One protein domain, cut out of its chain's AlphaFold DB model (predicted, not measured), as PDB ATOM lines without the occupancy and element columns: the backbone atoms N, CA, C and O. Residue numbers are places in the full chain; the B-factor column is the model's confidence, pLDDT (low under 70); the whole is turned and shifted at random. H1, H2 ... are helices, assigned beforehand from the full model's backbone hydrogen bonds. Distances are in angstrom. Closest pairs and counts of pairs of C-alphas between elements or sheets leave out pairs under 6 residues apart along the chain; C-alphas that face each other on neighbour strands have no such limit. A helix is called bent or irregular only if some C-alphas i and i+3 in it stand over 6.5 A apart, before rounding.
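This is residues 2 to 132 of the 136 residues of an uncharacterized protein of Proteobacteria bacterium (UniProt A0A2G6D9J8). The model is a flat, loose fan of long helices with H5a in the middle: H4 runs beside it on one side, while H3 meets its last residues to make a V. H1 crosses H3 and reaches H5a with its last residues, short H2 packs on the first part of H3, and beyond a bend H5b makes one end of the long axis. The printed part has 131 residues, with five named helices, H1 to H5 in chain order, and no named strand; the class is all helix. It is loose, with a radius of gyration of the C-alphas of 17.5 A, and spans 58 by 39 by 20 A.

Start with the longest helix, H5, residues 95 to 124, assigned as one helix by its hydrogen bonds but bent: C-alphas 114 and 117 are 6.9 A apart. Find C-alpha 95 at (35.337, 20.272, -20.771); from there arm H5a runs 28.9 A to residue 114. Arm H5b, residues 117 to 124, ends at C-alpha 124, (-2.611, 11.174, -34.619). H4, residues 69 to 88, is 28.6 A long, and H3, residues 40 to 66, is 39.5 A. H1, residues 2 to 20, starts at C-alpha 2, (6.538, 29.456, -43.748), and runs 27.7 A. H2 is residues 27 to 32.

Look first at Ala 63 and Gly 113, the closest C-alphas of H3 and H5a, 4.3 A apart: these helices touch, H3 with residues 59 to 66 alone, at a steep tilt of 43 degrees, the same way. H4 and H5a form a helical hairpin and only just touch, with 3 pairs of C-alphas within 8 A, the closest Leu 79 and Val 105 at 7.5 A; the tilt is shallow, 21 degrees, opposite ways. H1 touches H5a with residues 13 to 20 alone, the closest C-alphas being Ile 20 and Ile 103, 7.0 A, at a shallow tilt of 11 degrees, opposite ways. H1 touches H3 at a steep 48 degrees, closest at Ala 15 and Leu 52, 6.1 A. H2 touches H3, closest at Ala 31 and Ala 46, 4.5 A, and is only just about perpendicular to it, at 71 degrees. H1 and H2 touch only at the corner. H5b touches no helix, and H1 and H4 are apart. Each O i to N i+4 pair is within hydrogen-bond range in H2, H3, H4, H5a and H5b; in H1, 14 of 15 are.

The C-alphas of Val 38 and Lys 125 are the two farthest apart, 58.3 A. The printed part has no cut; the link H3 to H4 is tight, the others short. Mean pLDDT of the printed part is 71.4, and residues 2 to 50, 66 and 125 to 132 are under 70.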
ATOM      1  N   ALA A   2       5.705  30.664 -43.922       46.91
ATOM      2  CA  ALA A   2       6.538  29.456 -43.748       46.91
ATOM      3  C   ALA A   2       8.041  29.570 -44.123       46.91
ATOM      4  O   ALA A   2       8.860  28.801 -43.619       46.91
ATOM      5  N   THR A   3       8.430  30.491 -45.013       46.97
ATOM      6  CA  THR A   3       9.833  30.712 -45.428       46.97
ATOM      7  C   THR A   3      10.633  31.513 -44.402       46.97
ATOM      8  O   THR A   3      11.787  31.182 -44.141       46.97
ATOM      9  N   LEU A   4      10.002  32.499 -43.759       46.97
ATOM     10  CA  LEU A   4      10.591  33.288 -42.673       46.97
ATOM     11  C   LEU A   4      10.920  32.410 -41.459       46.97
ATOM     12  O   LEU A   4      12.044  32.457 -40.976       46.97
ATOM     13  N   GLY A   5      10.007  31.529 -41.034       53.22
ATOM     14  CA  GLY A   5      10.269  30.600 -39.923       53.22
ATOM     15  C   GLY A   5      11.439  29.638 -40.184       53.22
ATOM     16  O   GLY A   5      12.225  29.357 -39.284       53.22
ATOM     17  N   LYS A   6      11.616  29.185 -41.435       57.25
ATOM     18  CA  LYS A   6      12.759  28.344 -41.843       57.25
ATOM     19  C   LYS A   6      14.080  29.124 -41.857       57.25
ATOM     20  O   LYS A   6      15.103  28.576 -41.457       57.25
ATOM     21  N   LEU A   7      14.054  30.390 -42.280       58.16
ATOM     22  CA  LEU A   7      15.221  31.277 -42.260       58.16
ATOM     23  C   LEU A   7      15.658  31.586 -40.820       58.16
ATOM     24  O   LEU A   7      16.833  31.477 -40.492       58.16
ATOM     25  N   PHE A   8      14.702  31.893 -39.944       61.56
ATOM     26  CA  PHE A   8      14.949  32.129 -38.522       61.56
ATOM     27  C   PHE A   8      15.477  30.883 -37.807       61.56
ATOM     28  O   PHE A   8      16.388  30.996 -36.994       61.56
ATOM     29  N   ALA A   9      14.991  29.692 -38.164       61.78
ATOM     30  CA  ALA A   9      15.538  28.443 -37.651       61.78
ATOM     31  C   ALA A   9      16.987  28.197 -38.096       61.78
ATOM     32  O   ALA A   9      17.817  27.780 -37.294       61.78
ATOM     33  N   LEU A  10      17.317  28.510 -39.350       65.00
ATOM     34  CA  LEU A  10      18.690  28.434 -39.846       65.00
ATOM     35  C   LEU A  10      19.605  29.441 -39.127       65.00
ATOM     36  O   LEU A  10      20.719  29.090 -38.751       65.00
ATOM     37  N   ILE A  11      19.117  30.658 -38.869       68.44
ATOM     38  CA  ILE A  11      19.834  31.674 -38.084       68.44
ATOM     39  C   ILE A  11      20.041  31.202 -36.638       68.44
ATOM     40  O   ILE A  11      21.137  31.365 -36.115       68.44
ATOM     41  N   ALA A  12      19.045  30.571 -36.009       63.41
ATOM     42  CA  ALA A  12      19.164  30.004 -34.662       63.41
ATOM     43  C   ALA A  12      20.212  28.883 -34.600       63.41
ATOM     44  O   ALA A  12      21.032  28.842 -33.681       63.41
ATOM     45  N   LEU A  13      20.213  28.002 -35.606       64.56
ATOM     46  CA  LEU A  13      21.185  26.920 -35.718       64.56
ATOM     47  C   LEU A  13      22.605  27.473 -35.903       64.56
ATOM     48  O   LEU A  13      23.519  27.073 -35.189       64.56
ATOM     49  N   LEU A  14      22.792  28.441 -36.802       65.31
ATOM     50  CA  LEU A  14      24.088  29.091 -37.018       65.31
ATOM     51  C   LEU A  14      24.547  29.893 -35.790       65.31
ATOM     52  O   LEU A  14      25.728  29.859 -35.446       65.31
ATOM     53  N   ALA A  15      23.627  30.561 -35.089       64.44
ATOM     54  CA  ALA A  15      23.911  31.288 -33.854       64.44
ATOM     55  C   ALA A  15      24.409  30.358 -32.738       64.44
ATOM     56  O   ALA A  15      25.347  30.716 -32.034       64.44
ATOM     57  N   LEU A  16      23.846  29.152 -32.610       63.44
ATOM     58  CA  LEU A  16      24.303  28.133 -31.657       63.44
ATOM     59  C   LEU A  16      25.729  27.648 -31.955       63.44
ATOM     60  O   LEU A  16      26.537  27.556 -31.028       63.44
ATOM     61  N   VAL A  17      26.059  27.394 -33.233       60.59
ATOM     62  CA  VAL A  17      27.435  27.049 -33.647       60.59
ATOM     63  C   VAL A  17      28.392  28.162 -33.234       60.59
ATOM     64  O   VAL A  17      29.432  27.895 -32.643       60.59
ATOM     65  N   VAL A  18      28.038  29.412 -33.523       60.56
ATOM     66  CA  VAL A  18      28.910  30.571 -33.304       60.56
ATOM     67  C   VAL A  18      29.035  30.937 -31.814       60.56
ATOM     68  O   VAL A  18      30.096  31.381 -31.371       60.56
ATOM     69  N   LEU A  19      27.992  30.705 -31.013       61.50
ATOM     70  CA  LEU A  19      27.969  31.033 -29.587       61.50
ATOM     71  C   LEU A  19      28.791  30.059 -28.730       61.50
ATOM     72  O   LEU A  19      29.464  30.521 -27.814       61.50
ATOM     73  N   ILE A  20      28.746  28.746 -28.992       58.00
ATOM     74  CA  ILE A  20      29.278  27.716 -28.068       58.00
ATOM     75  C   ILE A  20      30.462  26.930 -28.671       58.00
ATOM     76  O   ILE A  20      30.980  26.024 -28.034       58.00
ATOM     77  N   ASN A  21      30.950  27.269 -29.874       61.03
ATOM     78  CA  ASN A  21      32.097  26.589 -30.497       61.03
ATOM     79  C   ASN A  21      33.294  26.378 -29.523       61.03
ATOM     80  O   ASN A  21      33.969  27.349 -29.154       61.03
ATOM     81  N   PRO A  22      33.615  25.127 -29.147       52.06
ATOM     82  CA  PRO A  22      34.668  24.825 -28.178       52.06
ATOM     83  C   PRO A  22      36.079  24.818 -28.791       52.06
ATOM     84  O   PRO A  22      37.050  24.565 -28.087       52.06
ATOM     85  N   THR A  23      36.227  25.097 -30.092       55.09
ATOM     86  CA  THR A  23      37.530  25.122 -30.792       55.09
ATOM     87  C   THR A  23      38.303  26.448 -30.652       55.09
ATOM     88  O   THR A  23      39.275  26.667 -31.369       55.09
ATOM     89  N   GLY A  24      37.912  27.326 -29.716       46.28
ATOM     90  CA  GLY A  24      38.688  28.521 -29.329       46.28
ATOM     91  C   GLY A  24      38.259  29.855 -29.957       46.28
ATOM     92  O   GLY A  24      38.898  30.873 -29.714       46.28
ATOM     93  N   PHE A  25      37.161  29.887 -30.720       52.03
ATOM     94  CA  PHE A  25      36.593  31.116 -31.304       52.03
ATOM     95  C   PHE A  25      35.104  31.317 -30.973       52.03
ATOM     96  O   PHE A  25      34.382  31.955 -31.737       52.03
ATOM     97  N   SER A  26      34.605  30.763 -29.861       54.22
ATOM     98  CA  SER A  26      33.249  31.088 -29.409       54.22
ATOM     99  C   SER A  26      33.207  32.441 -28.713       54.22
ATOM    100  O   SER A  26      34.050  32.767 -27.878       54.22
ATOM    101  N   TYR A  27      32.162  33.214 -29.003       55.56
ATOM    102  CA  TYR A  27      31.907  34.492 -28.334       55.56
ATOM    103  C   TYR A  27      31.728  34.348 -26.810       55.56
ATOM    104  O   TYR A  27      31.961  35.303 -26.072       55.56
ATOM    105  N   PHE A  28      31.387  33.149 -26.324       55.41
ATOM    106  CA  PHE A  28      31.310  32.848 -24.894       55.41
ATOM    107  C   PHE A  28      32.686  32.844 -24.200       55.41
ATOM    108  O   PHE A  28      32.786  33.313 -23.069       55.41
ATOM    109  N   HIS A  29      33.763  32.417 -24.876       60.53
ATOM    110  CA  HIS A  29      35.125  32.513 -24.320       60.53
ATOM    111  C   HIS A  29      35.556  33.978 -24.164       60.53
ATOM    112  O   HIS A  29      36.130  34.347 -23.146       60.53
ATOM    113  N   TYR A  30      35.192  34.852 -25.110       56.53
ATOM    114  CA  TYR A  30      35.463  36.292 -25.003       56.53
ATOM    115  C   TYR A  30      34.742  36.967 -23.826       56.53
ATOM    116  O   TYR A  30      35.271  37.921 -23.265       56.53
ATOM    117  N   ALA A  31      33.564  36.474 -23.436       58.00
ATOM    118  CA  ALA A  31      32.806  37.016 -22.308       58.00
ATOM    119  C   ALA A  31      33.305  36.527 -20.934       58.00
ATOM    120  O   ALA A  31      33.159  37.247 -19.948       58.00
ATOM    121  N   VAL A  32      33.873  35.316 -20.859       61.47
ATOM    122  CA  VAL A  32      34.265  34.668 -19.592       61.47
ATOM    123  C   VAL A  32      35.768  34.761 -19.319       61.47
ATOM    124  O   VAL A  32      36.164  34.937 -18.170       61.47
ATOM    125  N   GLU A  33      36.609  34.657 -20.350       60.84
ATOM    126  CA  GLU A  33      38.063  34.502 -20.190       60.84
ATOM    127  C   GLU A  33      38.862  35.793 -20.420       60.84
ATOM    128  O   GLU A  33      40.004  35.889 -19.977       60.84
ATOM    129  N   TYR A  34      38.286  36.805 -21.080       57.34
ATOM    130  CA  TYR A  34      38.992  38.045 -21.422       57.34
ATOM    131  C   TYR A  34      38.521  39.232 -20.574       57.34
ATOM    132  O   TYR A  34      37.329  39.421 -20.330       57.34
ATOM    133  N   SER A  35      39.460  40.090 -20.160       56.38
ATOM    134  CA  SER A  35      39.145  41.340 -19.462       56.38
ATOM    135  C   SER A  35      38.529  42.354 -20.436       56.38
ATOM    136  O   SER A  35      39.224  43.168 -21.052       56.38
ATOM    137  N   TRP A  36      37.207  42.315 -20.555       57.06
ATOM    138  CA  TRP A  36      36.380  43.199 -21.384       57.06
ATOM    139  C   TRP A  36      36.539  44.694 -21.063       57.06
ATOM    140  O   TRP A  36      36.190  45.539 -21.881       57.06
ATOM    141  N   ALA A  37      37.101  45.031 -19.899       52.19
ATOM    142  CA  ALA A  37      37.408  46.404 -19.501       52.19
ATOM    143  C   ALA A  37      38.706  46.972 -20.119       52.19
ATOM    144  O   ALA A  37      38.930  48.176 -20.033       52.19
ATOM    145  N   VAL A  38      39.571  46.131 -20.703       57.03
ATOM    146  CA  VAL A  38      40.932  46.527 -21.127       57.03
ATOM    147  C   VAL A  38      41.081  46.592 -22.650       57.03
ATOM    148  O   VAL A  38      41.866  47.394 -23.147       57.03
ATOM    149  N   ASP A  39      40.309  45.802 -23.402       65.50
ATOM    150  CA  ASP A  39      40.351  45.790 -24.868       65.50
ATOM    151  C   ASP A  39      38.948  45.979 -25.467       65.50
ATOM    152  O   ASP A  39      38.054  45.146 -25.328       65.50
ATOM    153  N   THR A  40      38.754  47.083 -26.189       63.97
ATOM    154  CA  THR A  40      37.510  47.402 -26.908       63.97
ATOM    155  C   THR A  40      37.065  46.299 -27.873       63.97
ATOM    156  O   THR A  40      35.863  46.113 -28.080       63.97
ATOM    157  N   LYS A  41      38.005  45.544 -28.460       65.06
ATOM    158  CA  LYS A  41      37.686  44.450 -29.388       65.06
ATOM    159  C   LYS A  41      37.061  43.259 -28.660       65.06
ATOM    160  O   LYS A  41      36.078  42.704 -29.155       65.06
ATOM    161  N   SER A  42      37.582  42.891 -27.490       60.47
ATOM    162  CA  SER A  42      37.022  41.805 -26.674       60.47
ATOM    163  C   SER A  42      35.664  42.192 -26.078       60.47
ATOM    164  O   SER A  42      34.752  41.366 -26.072       60.47
ATOM    165  N   GLY A  43      35.473  43.463 -25.706       57.88
ATOM    166  CA  GLY A  43      34.183  43.994 -25.253       57.88
ATOM    167  C   GLY A  43      33.075  43.926 -26.316       57.88
ATOM    168  O   GLY A  43      31.970  43.463 -26.029       57.88
ATOM    169  N   LEU A  44      33.366  44.309 -27.568       67.88
ATOM    170  CA  LEU A  44      32.403  44.194 -28.678       67.88
ATOM    171  C   LEU A  44      32.053  42.733 -29.000       67.88
ATOM    172  O   LEU A  44      30.899  42.426 -29.301       67.88
ATOM    173  N   MET A  45      33.028  41.825 -28.909       66.25
ATOM    174  CA  MET A  45      32.787  40.392 -29.088       66.25
ATOM    175  C   MET A  45      31.922  39.824 -27.954       66.25
ATOM    176  O   MET A  45      30.944  39.132 -28.231       66.25
ATOM    177  N   ALA A  46      32.189  40.169 -26.694       64.38
ATOM    178  CA  ALA A  46      31.344  39.755 -25.573       64.38
ATOM    179  C   ALA A  46      29.889  40.237 -25.740       64.38
ATOM    180  O   ALA A  46      28.952  39.462 -25.543       64.38
ATOM    181  N   LEU A  47      29.689  41.479 -26.200       68.38
ATOM    182  CA  LEU A  47      28.358  42.035 -26.459       68.38
ATOM    183  C   LEU A  47      27.628  41.299 -27.594       68.38
ATOM    184  O   LEU A  47      26.445  40.981 -27.461       68.38
ATOM    185  N   ALA A  48      28.328  40.956 -28.679       68.19
ATOM    186  CA  ALA A  48      27.778  40.112 -29.740       68.19
ATOM    187  C   ALA A  48      27.392  38.712 -29.223       68.19
ATOM    188  O   ALA A  48      26.339  38.188 -29.589       68.19
ATOM    189  N   GLY A  49      28.191  38.140 -28.317       67.75
ATOM    190  CA  GLY A  49      27.868  36.902 -27.605       67.75
ATOM    191  C   GLY A  49      26.582  37.004 -26.783       67.75
ATOM    192  O   GLY A  49      25.731  36.121 -26.871       67.75
ATOM    193  N   CYS A  50      26.383  38.100 -26.048       69.56
ATOM    194  CA  CYS A  50      25.141  38.345 -25.308       69.56
ATOM    195  C   CYS A  50      23.922  38.447 -26.235       69.56
ATOM    196  O   CYS A  50      22.892  37.834 -25.958       69.56
ATOM    197  N   VAL A  51      24.036  39.164 -27.359       74.12
ATOM    198  CA  VAL A  51      22.953  39.261 -28.353       74.12
ATOM    199  C   VAL A  51      22.609  37.881 -28.917       74.12
ATOM    200  O   VAL A  51      21.435  37.515 -28.985       74.12
ATOM    201  N   LEU A  52      23.619  37.079 -29.262       72.56
ATOM    202  CA  LEU A  52      23.431  35.703 -29.723       72.56
ATOM    203  C   LEU A  52      22.756  34.831 -28.654       72.56
ATOM    204  O   LEU A  52      21.838  34.080 -28.977       72.56
ATOM    205  N   ALA A  53      23.139  34.965 -27.382       71.12
ATOM    206  CA  ALA A  53      22.492  34.255 -26.282       71.12
ATOM    207  C   ALA A  53      21.011  34.650 -26.134       71.12
ATOM    208  O   ALA A  53      20.162  33.775 -25.970       71.12
ATOM    209  N   CYS A  54      20.672  35.938 -26.263       75.12
ATOM    210  CA  CYS A  54      19.280  36.400 -26.263       75.12
ATOM    211  C   CYS A  54      18.471  35.797 -27.419       75.12
ATOM    212  O   CYS A  54      17.337  35.368 -27.209       75.12
ATOM    213  N   ILE A  55      19.056  35.719 -28.619       76.25
ATOM    214  CA  ILE A  55      18.425  35.074 -29.778       76.25
ATOM    215  C   ILE A  55      18.157  33.594 -29.470       76.25
ATOM    216  O   ILE A  55      17.029  33.129 -29.626       76.25
ATOM    217  N   VAL A  56      19.157  32.862 -28.970       73.25
ATOM    218  CA  VAL A  56      19.015  31.441 -28.608       73.25
ATOM    219  C   VAL A  56      17.944  31.238 -27.532       73.25
ATOM    220  O   VAL A  56      17.107  30.348 -27.675       73.25
ATOM    221  N   LEU A  57      17.908  32.078 -26.493       76.19
ATOM    222  CA  LEU A  57      16.887  32.018 -25.440       76.19
ATOM    223  C   LEU A  57      15.481  32.283 -25.977       76.19
ATOM    224  O   LEU A  57      14.543  31.582 -25.600       76.19
ATOM    225  N   PHE A  58      15.327  33.253 -26.878       76.75
ATOM    226  CA  PHE A  58      14.046  33.532 -27.523       76.75
ATOM    227  C   PHE A  58      13.539  32.316 -28.310       76.75
ATOM    228  O   PHE A  58      12.374  31.929 -28.190       76.75
ATOM    229  N   PHE A  59      14.424  31.650 -29.056       72.88
ATOM    230  CA  PHE A  59      14.081  30.414 -29.759       72.88
ATOM    231  C   PHE A  59      13.770  29.261 -28.814       72.88
ATOM    232  O   PHE A  59      12.819  28.518 -29.058       72.88
ATOM    233  N   PHE A  60      14.524  29.126 -27.724       76.56
ATOM    234  CA  PHE A  60      14.264  28.110 -26.711       76.56
ATOM    235  C   PHE A  60      12.873  28.299 -26.096       76.56
ATOM    236  O   PHE A  60      12.101  27.349 -25.981       76.56
ATOM    237  N   TRP A  61      12.516  29.544 -25.776       78.88
ATOM    238  CA  TRP A  61      11.196  29.904 -25.271       78.88
ATOM    239  C   TRP A  61      10.083  29.601 -26.282       78.88
ATOM    240  O   TRP A  61       9.053  29.031 -25.923       78.88
ATOM    241  N   SER A  62      10.302  29.933 -27.557       75.81
ATOM    242  CA  SER A  62       9.358  29.645 -28.642       75.81
ATOM    243  C   SER A  62       9.124  28.137 -28.816       75.81
ATOM    244  O   SER A  62       7.975  27.693 -28.776       75.81
ATOM    245  N   ALA A  63      10.194  27.340 -28.895       73.38
ATOM    246  CA  ALA A  63      10.138  25.878 -28.988       73.38
ATOM    247  C   ALA A  63       9.487  25.229 -27.750       73.38
ATOM    248  O   ALA A  63       8.755  24.242 -27.850       73.38
ATOM    249  N   TRP A  64       9.717  25.796 -26.563       78.69
ATOM    250  CA  TRP A  64       9.074  25.335 -25.335       78.69
ATOM    251  C   TRP A  64       7.569  25.618 -25.332       78.69
ATOM    252  O   TRP A  64       6.791  24.798 -24.841       78.69
ATOM    253  N   ARG A  65       7.131  26.758 -25.878       78.31
ATOM    254  CA  ARG A  65       5.705  27.099 -25.968       78.31
ATOM    255  C   ARG A  65       4.970  26.232 -26.993       78.31
ATOM    256  O   ARG A  65       3.869  25.791 -26.689       78.31
ATOM    257  N   SER A  66       5.589  25.939 -28.140       69.62
ATOM    258  CA  SER A  66       4.990  25.104 -29.196       69.62
ATOM    259  C   SER A  66       4.844  23.626 -28.814       69.62
ATOM    260  O   SER A  66       4.144  22.871 -29.487       69.62
ATOM    261  N   THR A  67       5.500  23.190 -27.736       76.00
ATOM    262  CA  THR A  67       5.460  21.800 -27.281       76.00
ATOM    263  C   THR A  67       4.469  21.636 -26.122       76.00
ATOM    264  O   THR A  67       4.612  22.244 -25.060       76.00
ATOM    265  N   GLU A  68       3.471  20.767 -26.282       80.62
ATOM    266  CA  GLU A  68       2.535  20.413 -25.204       80.62
ATOM    267  C   GLU A  68       3.213  19.623 -24.071       80.62
ATOM    268  O   GLU A  68       4.322  19.105 -24.221       80.62
ATOM    269  N   PHE A  69       2.526  19.478 -22.933       81.56
ATOM    270  CA  PHE A  69       3.048  18.761 -21.763       81.56
ATOM    271  C   PHE A  69       3.561  17.352 -22.096       81.56
ATOM    272  O   PHE A  69       4.658  16.988 -21.681       81.56
ATOM    273  N   MET A  70       2.822  16.586 -22.906       81.75
ATOM    274  CA  MET A  70       3.241  15.235 -23.295       81.75
ATOM    275  C   MET A  70       4.512  15.250 -24.159       81.75
ATOM    276  O   MET A  70       5.407  14.435 -23.959       81.75
ATOM    277  N   GLY A  71       4.646  16.221 -25.068       82.25
ATOM    278  CA  GLY A  71       5.853  16.379 -25.881       82.25
ATOM    279  C   GLY A  71       7.066  16.784 -25.051       82.25
ATOM    280  O   GLY A  71       8.166  16.286 -25.283       82.25
ATOM    281  N   LYS A  72       6.863  17.637 -24.042       85.25
ATOM    282  CA  LYS A  72       7.896  18.006 -23.063       85.25
ATOM    283  C   LYS A  72       8.330  16.798 -22.242       85.25
ATOM    284  O   LYS A  72       9.525  16.589 -22.066       85.25
ATOM    285  N   LEU A  73       7.377  15.983 -21.787       87.75
ATOM    286  CA  LEU A  73       7.651  14.764 -21.029       87.75
ATOM    287  C   LEU A  73       8.490  13.774 -21.849       87.75
ATOM    288  O   LEU A  73       9.517  13.307 -21.366       87.75
ATOM    289  N   ILE A  74       8.095  13.498 -23.097       87.44
ATOM    290  CA  ILE A  74       8.842  12.598 -23.990       87.44
ATOM    291  C   ILE A  74      10.263  13.125 -24.207       87.44
ATOM    292  O   ILE A  74      11.221  12.363 -24.077       87.44
ATOM    293  N   PHE A  75      10.416  14.425 -24.475       88.62
ATOM    294  CA  PHE A  75      11.735  15.030 -24.639       88.62
ATOM    295  C   PHE A  75      12.597  14.886 -23.382       88.62
ATOM    296  O   PHE A  75      13.747  14.476 -23.485       88.62
ATOM    297  N   LEU A  76      12.052  15.175 -22.198       89.81
ATOM    298  CA  LEU A  76      12.782  15.057 -20.933       89.81
ATOM    299  C   LEU A  76      13.193  13.611 -20.632       89.81
ATOM    300  O   LEU A  76      14.301  13.389 -20.150       89.81
ATOM    301  N   LEU A  77      12.345  12.630 -20.948       91.12
ATOM    302  CA  LEU A  77      12.679  11.212 -20.796       91.12
ATOM    303  C   LEU A  77      13.804  10.792 -21.750       91.12
ATOM    304  O   LEU A  77      14.767  10.157 -21.317       91.12
ATOM    305  N   LEU A  78      13.723  11.186 -23.025       90.38
ATOM    306  CA  LEU A  78      14.774  10.929 -24.013       90.38
ATOM    307  C   LEU A  78      16.083  11.630 -23.640       90.38
ATOM    308  O   LEU A  78      17.152  11.032 -23.750       90.38
ATOM    309  N   LEU A  79      16.002  12.870 -23.156       91.81
ATOM    310  CA  LEU A  79      17.150  13.634 -22.686       91.81
ATOM    311  C   LEU A  79      17.792  12.974 -21.465       91.81
ATOM    312  O   LEU A  79      19.013  12.845 -21.418       91.81
ATOM    313  N   GLY A  80      16.992  12.534 -20.491       90.12
ATOM    314  CA  GLY A  80      17.479  11.825 -19.310       90.12
ATOM    315  C   GLY A  80      18.193  10.528 -19.686       90.12
ATOM    316  O   GLY A  80      19.311  10.284 -19.236       90.12
ATOM    317  N   PHE A  81      17.598   9.743 -20.585       92.12
ATOM    318  CA  PHE A  81      18.205   8.517 -21.098       92.12
ATOM    319  C   PHE A  81      19.498   8.785 -21.887       92.12
ATOM    320  O   PHE A  81      20.515   8.137 -21.648       92.12
ATOM    321  N   GLY A  82      19.498   9.782 -22.775       90.19
ATOM    322  CA  GLY A  82      20.686  10.195 -23.524       90.19
ATOM    323  C   GLY A  82      21.808  10.705 -22.616       90.19
ATOM    324  O   GLY A  82      22.967  10.351 -22.819       90.19
ATOM    325  N   THR A  83      21.463  11.453 -21.564       91.00
ATOM    326  CA  THR A  83      22.421  11.941 -20.557       91.00
ATOM    327  C   THR A  83      23.019  10.791 -19.766       91.00
ATOM    328  O   THR A  83      24.223  10.777 -19.523       91.00
ATOM    329  N   PHE A  84      22.206   9.796 -19.409       91.31
ATOM    330  CA  PHE A  84      22.685   8.593 -18.742       91.31
ATOM    331  C   PHE A  84      23.680   7.814 -19.616       91.31
ATOM    332  O   PHE A  84      24.748   7.444 -19.134       91.31
ATOM    333  N   ILE A  85      23.389   7.628 -20.908       90.81
ATOM    334  CA  ILE A  85      24.323   6.986 -21.850       90.81
ATOM    335  C   ILE A  85      25.606   7.811 -22.003       90.81
ATOM    336  O   ILE A  85      26.708   7.270 -21.938       90.81
ATOM    337  N   ALA A  86      25.488   9.126 -22.182       88.56
ATOM    338  CA  ALA A  86      26.647  10.005 -22.302       88.56
ATOM    339  C   ALA A  86      27.533   9.942 -21.047       88.56
ATOM    340  O   ALA A  86      28.761   9.936 -21.145       88.56
ATOM    341  N   PHE A  87      26.915   9.826 -19.870       89.50
ATOM    342  CA  PHE A  87      27.618   9.647 -18.607       89.50
ATOM    343  C   PHE A  87      28.369   8.316 -18.542       89.50
ATOM    344  O   PHE A  87      29.559   8.315 -18.227       89.50
ATOM    345  N   THR A  88      27.732   7.196 -18.894       90.44
ATOM    346  CA  THR A  88      28.394   5.877 -18.876       90.44
ATOM    347  C   THR A  88      29.517   5.760 -19.907       90.44
ATOM    348  O   THR A  88      30.481   5.036 -19.676       90.44
ATOM    349  N   MET A  89      29.443   6.514 -21.006       88.12
ATOM    350  CA  MET A  89      30.502   6.614 -22.019       88.12
ATOM    351  C   MET A  89      31.636   7.584 -21.649       88.12
ATOM    352  O   MET A  89      32.595   7.718 -22.406       88.12
ATOM    353  N   GLY A  90      31.548   8.277 -20.510       84.38
ATOM    354  CA  GLY A  90      32.574   9.226 -20.080       84.38
ATOM    355  C   GLY A  90      32.584  10.544 -20.861       84.38
ATOM    356  O   GLY A  90      33.593  11.248 -20.862       84.38
ATOM    357  N   ALA A  91      31.475  10.935 -21.498       82.44
ATOM    358  CA  ALA A  91      31.380  12.194 -22.246       82.44
ATOM    359  C   ALA A  91      31.571  13.449 -21.366       82.44
ATOM    360  O   ALA A  91      31.837  14.529 -21.890       82.44
ATOM    361  N   PHE A  92      31.486  13.310 -20.040       87.44
ATOM    362  CA  PHE A  92      31.684  14.393 -19.067       87.44
ATOM    363  C   PHE A  92      33.081  14.422 -18.428       87.44
ATOM    364  O   PHE A  92      33.311  15.169 -17.483       87.44
ATOM    365  N   LEU A  93      34.023  13.606 -18.915       85.31
ATOM    366  CA  LEU A  93      35.374  13.528 -18.345       85.31
ATOM    367  C   LEU A  93      36.254  14.735 -18.690       85.31
ATOM    368  O   LEU A  93      37.248  14.980 -18.010       85.31
ATOM    369  N   ASN A  94      35.920  15.496 -19.735       81.00
ATOM    370  CA  ASN A  94      36.625  16.727 -20.070       81.00
ATOM    371  C   ASN A  94      35.659  17.834 -20.524       81.00
ATOM    372  O   ASN A  94      34.522  17.582 -20.935       81.00
ATOM    373  N   SER A  95      36.128  19.082 -20.427       74.19
ATOM    374  CA  SER A  95      35.337  20.272 -20.771       74.19
ATOM    375  C   SER A  95      34.908  20.266 -22.242       74.19
ATOM    376  O   SER A  95      33.758  20.548 -22.557       74.19
ATOM    377  N   TYR A  96      35.795  19.829 -23.141       75.50
ATOM    378  CA  TYR A  96      35.551  19.820 -24.582       75.50
ATOM    379  C   TYR A  96      34.366  18.928 -24.990       75.50
ATOM    380  O   TYR A  96      33.455  19.375 -25.688       75.50
ATOM    381  N   THR A  97      34.341  17.673 -24.539       77.56
ATOM    382  CA  THR A  97      33.253  16.730 -24.831       77.56
ATOM    383  C   THR A  97      31.960  17.144 -24.138       77.56
ATOM    384  O   THR A  97      30.887  17.012 -24.725       77.56
ATOM    385  N   THR A  98      32.062  17.735 -22.945       79.62
ATOM    386  CA  THR A  98      30.914  18.296 -22.221       79.62
ATOM    387  C   THR A  98      30.272  19.448 -22.997       79.62
ATOM    388  O   THR A  98      29.052  19.477 -23.151       79.62
ATOM    389  N   SER A  99      31.069  20.373 -23.542       73.62
ATOM    390  CA  SER A  99      30.558  21.476 -24.363       73.62
ATOM    391  C   SER A  99      29.833  20.961 -25.605       73.62
ATOM    392  O   SER A  99      28.707  21.376 -25.865       73.62
ATOM    393  N   TRP A 100      30.421  20.007 -26.335       77.31
ATOM    394  CA  TRP A 100      29.767  19.399 -27.501       77.31
ATOM    395  C   TRP A 100      28.474  18.668 -27.149       77.31
ATOM    396  O   TRP A 100      27.503  18.753 -27.902       77.31
ATOM    397  N   TYR A 101      28.437  17.997 -26.000       82.62
ATOM    398  CA  TYR A 101      27.225  17.358 -25.506       82.62
ATOM    399  C   TYR A 101      26.109  18.383 -25.253       82.62
ATOM    400  O   TYR A 101      24.998  18.216 -25.757       82.62
ATOM    401  N   ILE A 102      26.410  19.477 -24.544       81.75
ATOM    402  CA  ILE A 102      25.441  20.551 -24.263       81.75
ATOM    403  C   ILE A 102      24.922  21.166 -25.569       81.75
ATOM    404  O   ILE A 102      23.715  21.348 -25.729       81.75
ATOM    405  N   ILE A 103      25.810  21.426 -26.532       79.56
ATOM    406  CA  ILE A 103      25.434  21.916 -27.865       79.56
ATOM    407  C   ILE A 103      24.480  20.935 -28.555       79.56
ATOM    408  O   ILE A 103      23.436  21.341 -29.067       79.56
ATOM    409  N   GLY A 104      24.811  19.641 -28.547       81.44
ATOM    410  CA  GLY A 104      23.978  18.591 -29.130       81.44
ATOM    411  C   GLY A 104      22.585  18.529 -28.504       81.44
ATOM    412  O   GLY A 104      21.592  18.425 -29.222       81.44
ATOM    413  N   VAL A 105      22.494  18.673 -27.179       85.62
ATOM    414  CA  VAL A 105      21.220  18.736 -26.448       85.62
ATOM    415  C   VAL A 105      20.391  19.949 -26.866       85.62
ATOM    416  O   VAL A 105      19.195  19.809 -27.127       85.62
ATOM    417  N   LEU A 106      21.007  21.128 -26.968       81.75
ATOM    418  CA  LEU A 106      20.318  22.348 -27.398       81.75
ATOM    419  C   LEU A 106      19.800  22.220 -28.836       81.75
ATOM    420  O   LEU A 106      18.670  22.623 -29.117       81.75
ATOM    421  N   TYR A 107      20.568  21.589 -29.729       80.44
ATOM    422  CA  TYR A 107      20.100  21.269 -31.077       80.44
ATOM    423  C   TYR A 107      18.944  20.282 -31.083       80.44
ATOM    424  O   TYR A 107      17.951  20.512 -31.772       80.44
ATOM    425  N   ALA A 108      19.048  19.198 -30.316       84.38
ATOM    426  CA  ALA A 108      17.987  18.207 -30.218       84.38
ATOM    427  C   ALA A 108      16.689  18.845 -29.708       84.38
ATOM    428  O   ALA A 108      15.626  18.577 -30.262       84.38
ATOM    429  N   PHE A 109      16.778  19.737 -28.719       83.88
ATOM    430  CA  PHE A 109      15.633  20.495 -28.218       83.88
ATOM    431  C   PHE A 109      15.018  21.399 -29.290       83.88
ATOM    432  O   PHE A 109      13.801  21.424 -29.469       83.88
ATOM    433  N   PHE A 110      15.857  22.114 -30.037       77.00
ATOM    434  CA  PHE A 110      15.394  22.998 -31.098       77.00
ATOM    435  C   PHE A 110      14.676  22.226 -32.216       77.00
ATOM    436  O   PHE A 110      13.557  22.566 -32.603       77.00
ATOM    437  N   LEU A 111      15.286  21.135 -32.689       80.75
ATOM    438  CA  LEU A 111      14.681  20.248 -33.682       80.75
ATOM    439  C   LEU A 111      13.389  19.629 -33.139       80.75
ATOM    440  O   LEU A 111      12.396  19.560 -33.859       80.75
ATOM    441  N   TRP A 112      13.364  19.242 -31.863       83.56
ATOM    442  CA  TRP A 112      12.165  18.719 -31.218       83.56
ATOM    443  C   TRP A 112      11.009  19.719 -31.260       83.56
ATOM    444  O   TRP A 112       9.944  19.380 -31.769       83.56
ATOM    445  N   GLY A 113      11.221  20.964 -30.827       76.50
ATOM    446  CA  GLY A 113      10.178  21.996 -30.849       76.50
ATOM    447  C   GLY A 113       9.656  22.327 -32.253       76.50
ATOM    448  O   GLY A 113       8.494  22.705 -32.402       76.50
ATOM    449  N   MET A 114      10.479  22.139 -33.291       76.88
ATOM    450  CA  MET A 114      10.079  22.319 -34.692       76.88
ATOM    451  C   MET A 114       9.331  21.118 -35.285       76.88
ATOM    452  O   MET A 114       8.389  21.294 -36.061       76.88
ATOM    453  N   PHE A 115       9.785  19.895 -34.999       80.12
ATOM    454  CA  PHE A 115       9.270  18.682 -35.639       80.12
ATOM    455  C   PHE A 115       8.144  18.014 -34.855       80.12
ATOM    456  O   PHE A 115       7.294  17.379 -35.476       80.12
ATOM    457  N   TYR A 116       8.094  18.169 -33.531       78.88
ATOM    458  CA  TYR A 116       7.098  17.517 -32.682       78.88
ATOM    459  C   TYR A 116       5.645  17.814 -33.101       78.88
ATOM    460  O   TYR A 116       4.889  16.851 -33.265       78.88
ATOM    461  N   PRO A 117       5.241  19.072 -33.389       73.88
ATOM    462  CA  PRO A 117       3.876  19.358 -33.846       73.88
ATOM    463  C   PRO A 117       3.528  18.630 -35.154       73.88
ATOM    464  O   PRO A 117       2.444  18.065 -35.303       73.88
ATOM    465  N   ARG A 118       4.489  18.549 -36.086       75.94
ATOM    466  CA  ARG A 118       4.316  17.862 -37.377       75.94
ATOM    467  C   ARG A 118       4.256  16.343 -37.228       75.94
ATOM    468  O   ARG A 118       3.435  15.700 -37.877       75.94
ATOM    469  N   LEU A 119       5.107  15.771 -36.374       76.62
ATOM    470  CA  LEU A 119       5.102  14.340 -36.066       76.62
ATOM    471  C   LEU A 119       3.771  13.930 -35.438       76.62
ATOM    472  O   LEU A 119       3.175  12.941 -35.858       76.62
ATOM    473  N   ARG A 120       3.261  14.722 -34.491       73.31
ATOM    474  CA  ARG A 120       1.949  14.487 -33.884       73.31
ATOM    475  C   ARG A 120       0.830  14.540 -34.919       73.31
ATOM    476  O   ARG A 120       0.016  13.621 -34.952       73.31
ATOM    477  N   TYR A 121       0.805  15.566 -35.769       72.31
ATOM    478  CA  TYR A 121      -0.201  15.676 -36.825       72.31
ATOM    479  C   TYR A 121      -0.170  14.457 -37.760       72.31
ATOM    480  O   TYR A 121      -1.213  13.889 -38.077       72.31
ATOM    481  N   SER A 122       1.023  13.987 -38.134       77.25
ATOM    482  CA  SER A 122       1.176  12.789 -38.967       77.25
ATOM    483  C   SER A 122       0.714  11.502 -38.276       77.25
ATOM    484  O   SER A 122       0.169  10.627 -38.944       77.25
ATOM    485  N   LEU A 123       0.967  11.357 -36.972       76.75
ATOM    486  CA  LEU A 123       0.702  10.119 -36.229       76.75
ATOM    487  C   LEU A 123      -0.738  10.025 -35.720       76.75
ATOM    488  O   LEU A 123      -1.322   8.947 -35.722       76.75
ATOM    489  N   PHE A 124      -1.315  11.147 -35.297       76.88
ATOM    490  CA  PHE A 124      -2.611  11.174 -34.619       76.88
ATOM    491  C   PHE A 124      -3.688  11.941 -35.389       76.88
ATOM    492  O   PHE A 124      -4.838  11.917 -34.958       76.88
ATOM    493  N   LYS A 125      -3.350  12.629 -36.494       66.38
ATOM    494  CA  LYS A 125      -4.264  13.499 -37.268       66.38
ATOM    495  C   LYS A 125      -5.052  14.500 -36.407       66.38
ATOM    496  O   LYS A 125      -6.109  14.974 -36.807       66.38
ATOM    497  N   THR A 126      -4.546  14.824 -35.221       58.25
ATOM    498  CA  THR A 126      -5.133  15.804 -34.308       58.25
ATOM    499  C   THR A 126      -4.382  17.120 -34.477       58.25
ATOM    500  O   THR A 126      -3.154  17.152 -34.389       58.25
ATOM    501  N   ARG A 127      -5.118  18.193 -34.786       54.28
ATOM    502  CA  ARG A 127      -4.602  19.570 -34.841       54.28
ATOM    503  C   ARG A 127      -4.703  20.178 -33.440       54.28
ATOM    504  O   ARG A 127      -5.707  19.955 -32.762       54.28
ATOM    505  N   SER A 128      -3.681  20.905 -32.995       54.41
ATOM    506  CA  SER A 128      -3.808  21.753 -31.802       54.41
ATOM    507  C   SER A 128      -4.771  22.898 -32.116       54.41
ATOM    508  O   SER A 128      -4.816  23.357 -33.253       54.41
ATOM    509  N   VAL A 129      -5.542  23.361 -31.127       50.03
ATOM    510  CA  VAL A 129      -6.476  24.492 -31.307       50.03
ATOM    511  C   VAL A 129      -5.731  25.766 -31.739       50.03
ATOM    512  O   VAL A 129      -6.243  26.483 -32.585       50.03
ATOM    513  N   ASP A 130      -4.488  25.960 -31.280       51.50
ATOM    514  CA  ASP A 130      -3.602  27.062 -31.709       51.50
ATOM    515  C   ASP A 130      -3.237  27.025 -33.211       51.50
ATOM    516  O   ASP A 130      -2.859  28.049 -33.761       51.50
ATOM    517  N   ASP A 131      -3.355  25.881 -33.903       51.03
ATOM    518  CA  ASP A 131      -3.066  25.782 -35.346       51.03
ATOM    519  C   ASP A 131      -4.286  26.124 -36.231       51.03
ATOM    520  O   ASP A 131      -4.197  25.995 -37.456       51.03
ATOM    521  N   MET A 132      -5.449  26.454 -35.647       50.56
ATOM    522  CA  MET A 132      -6.632  26.888 -36.409       50.56
ATOM    523  C   MET A 132      -6.640  28.394 -36.696       50.56
ATOM    524  O   MET A 132      -7.231  28.790 -37.694       50.56
TER     525      MET A 132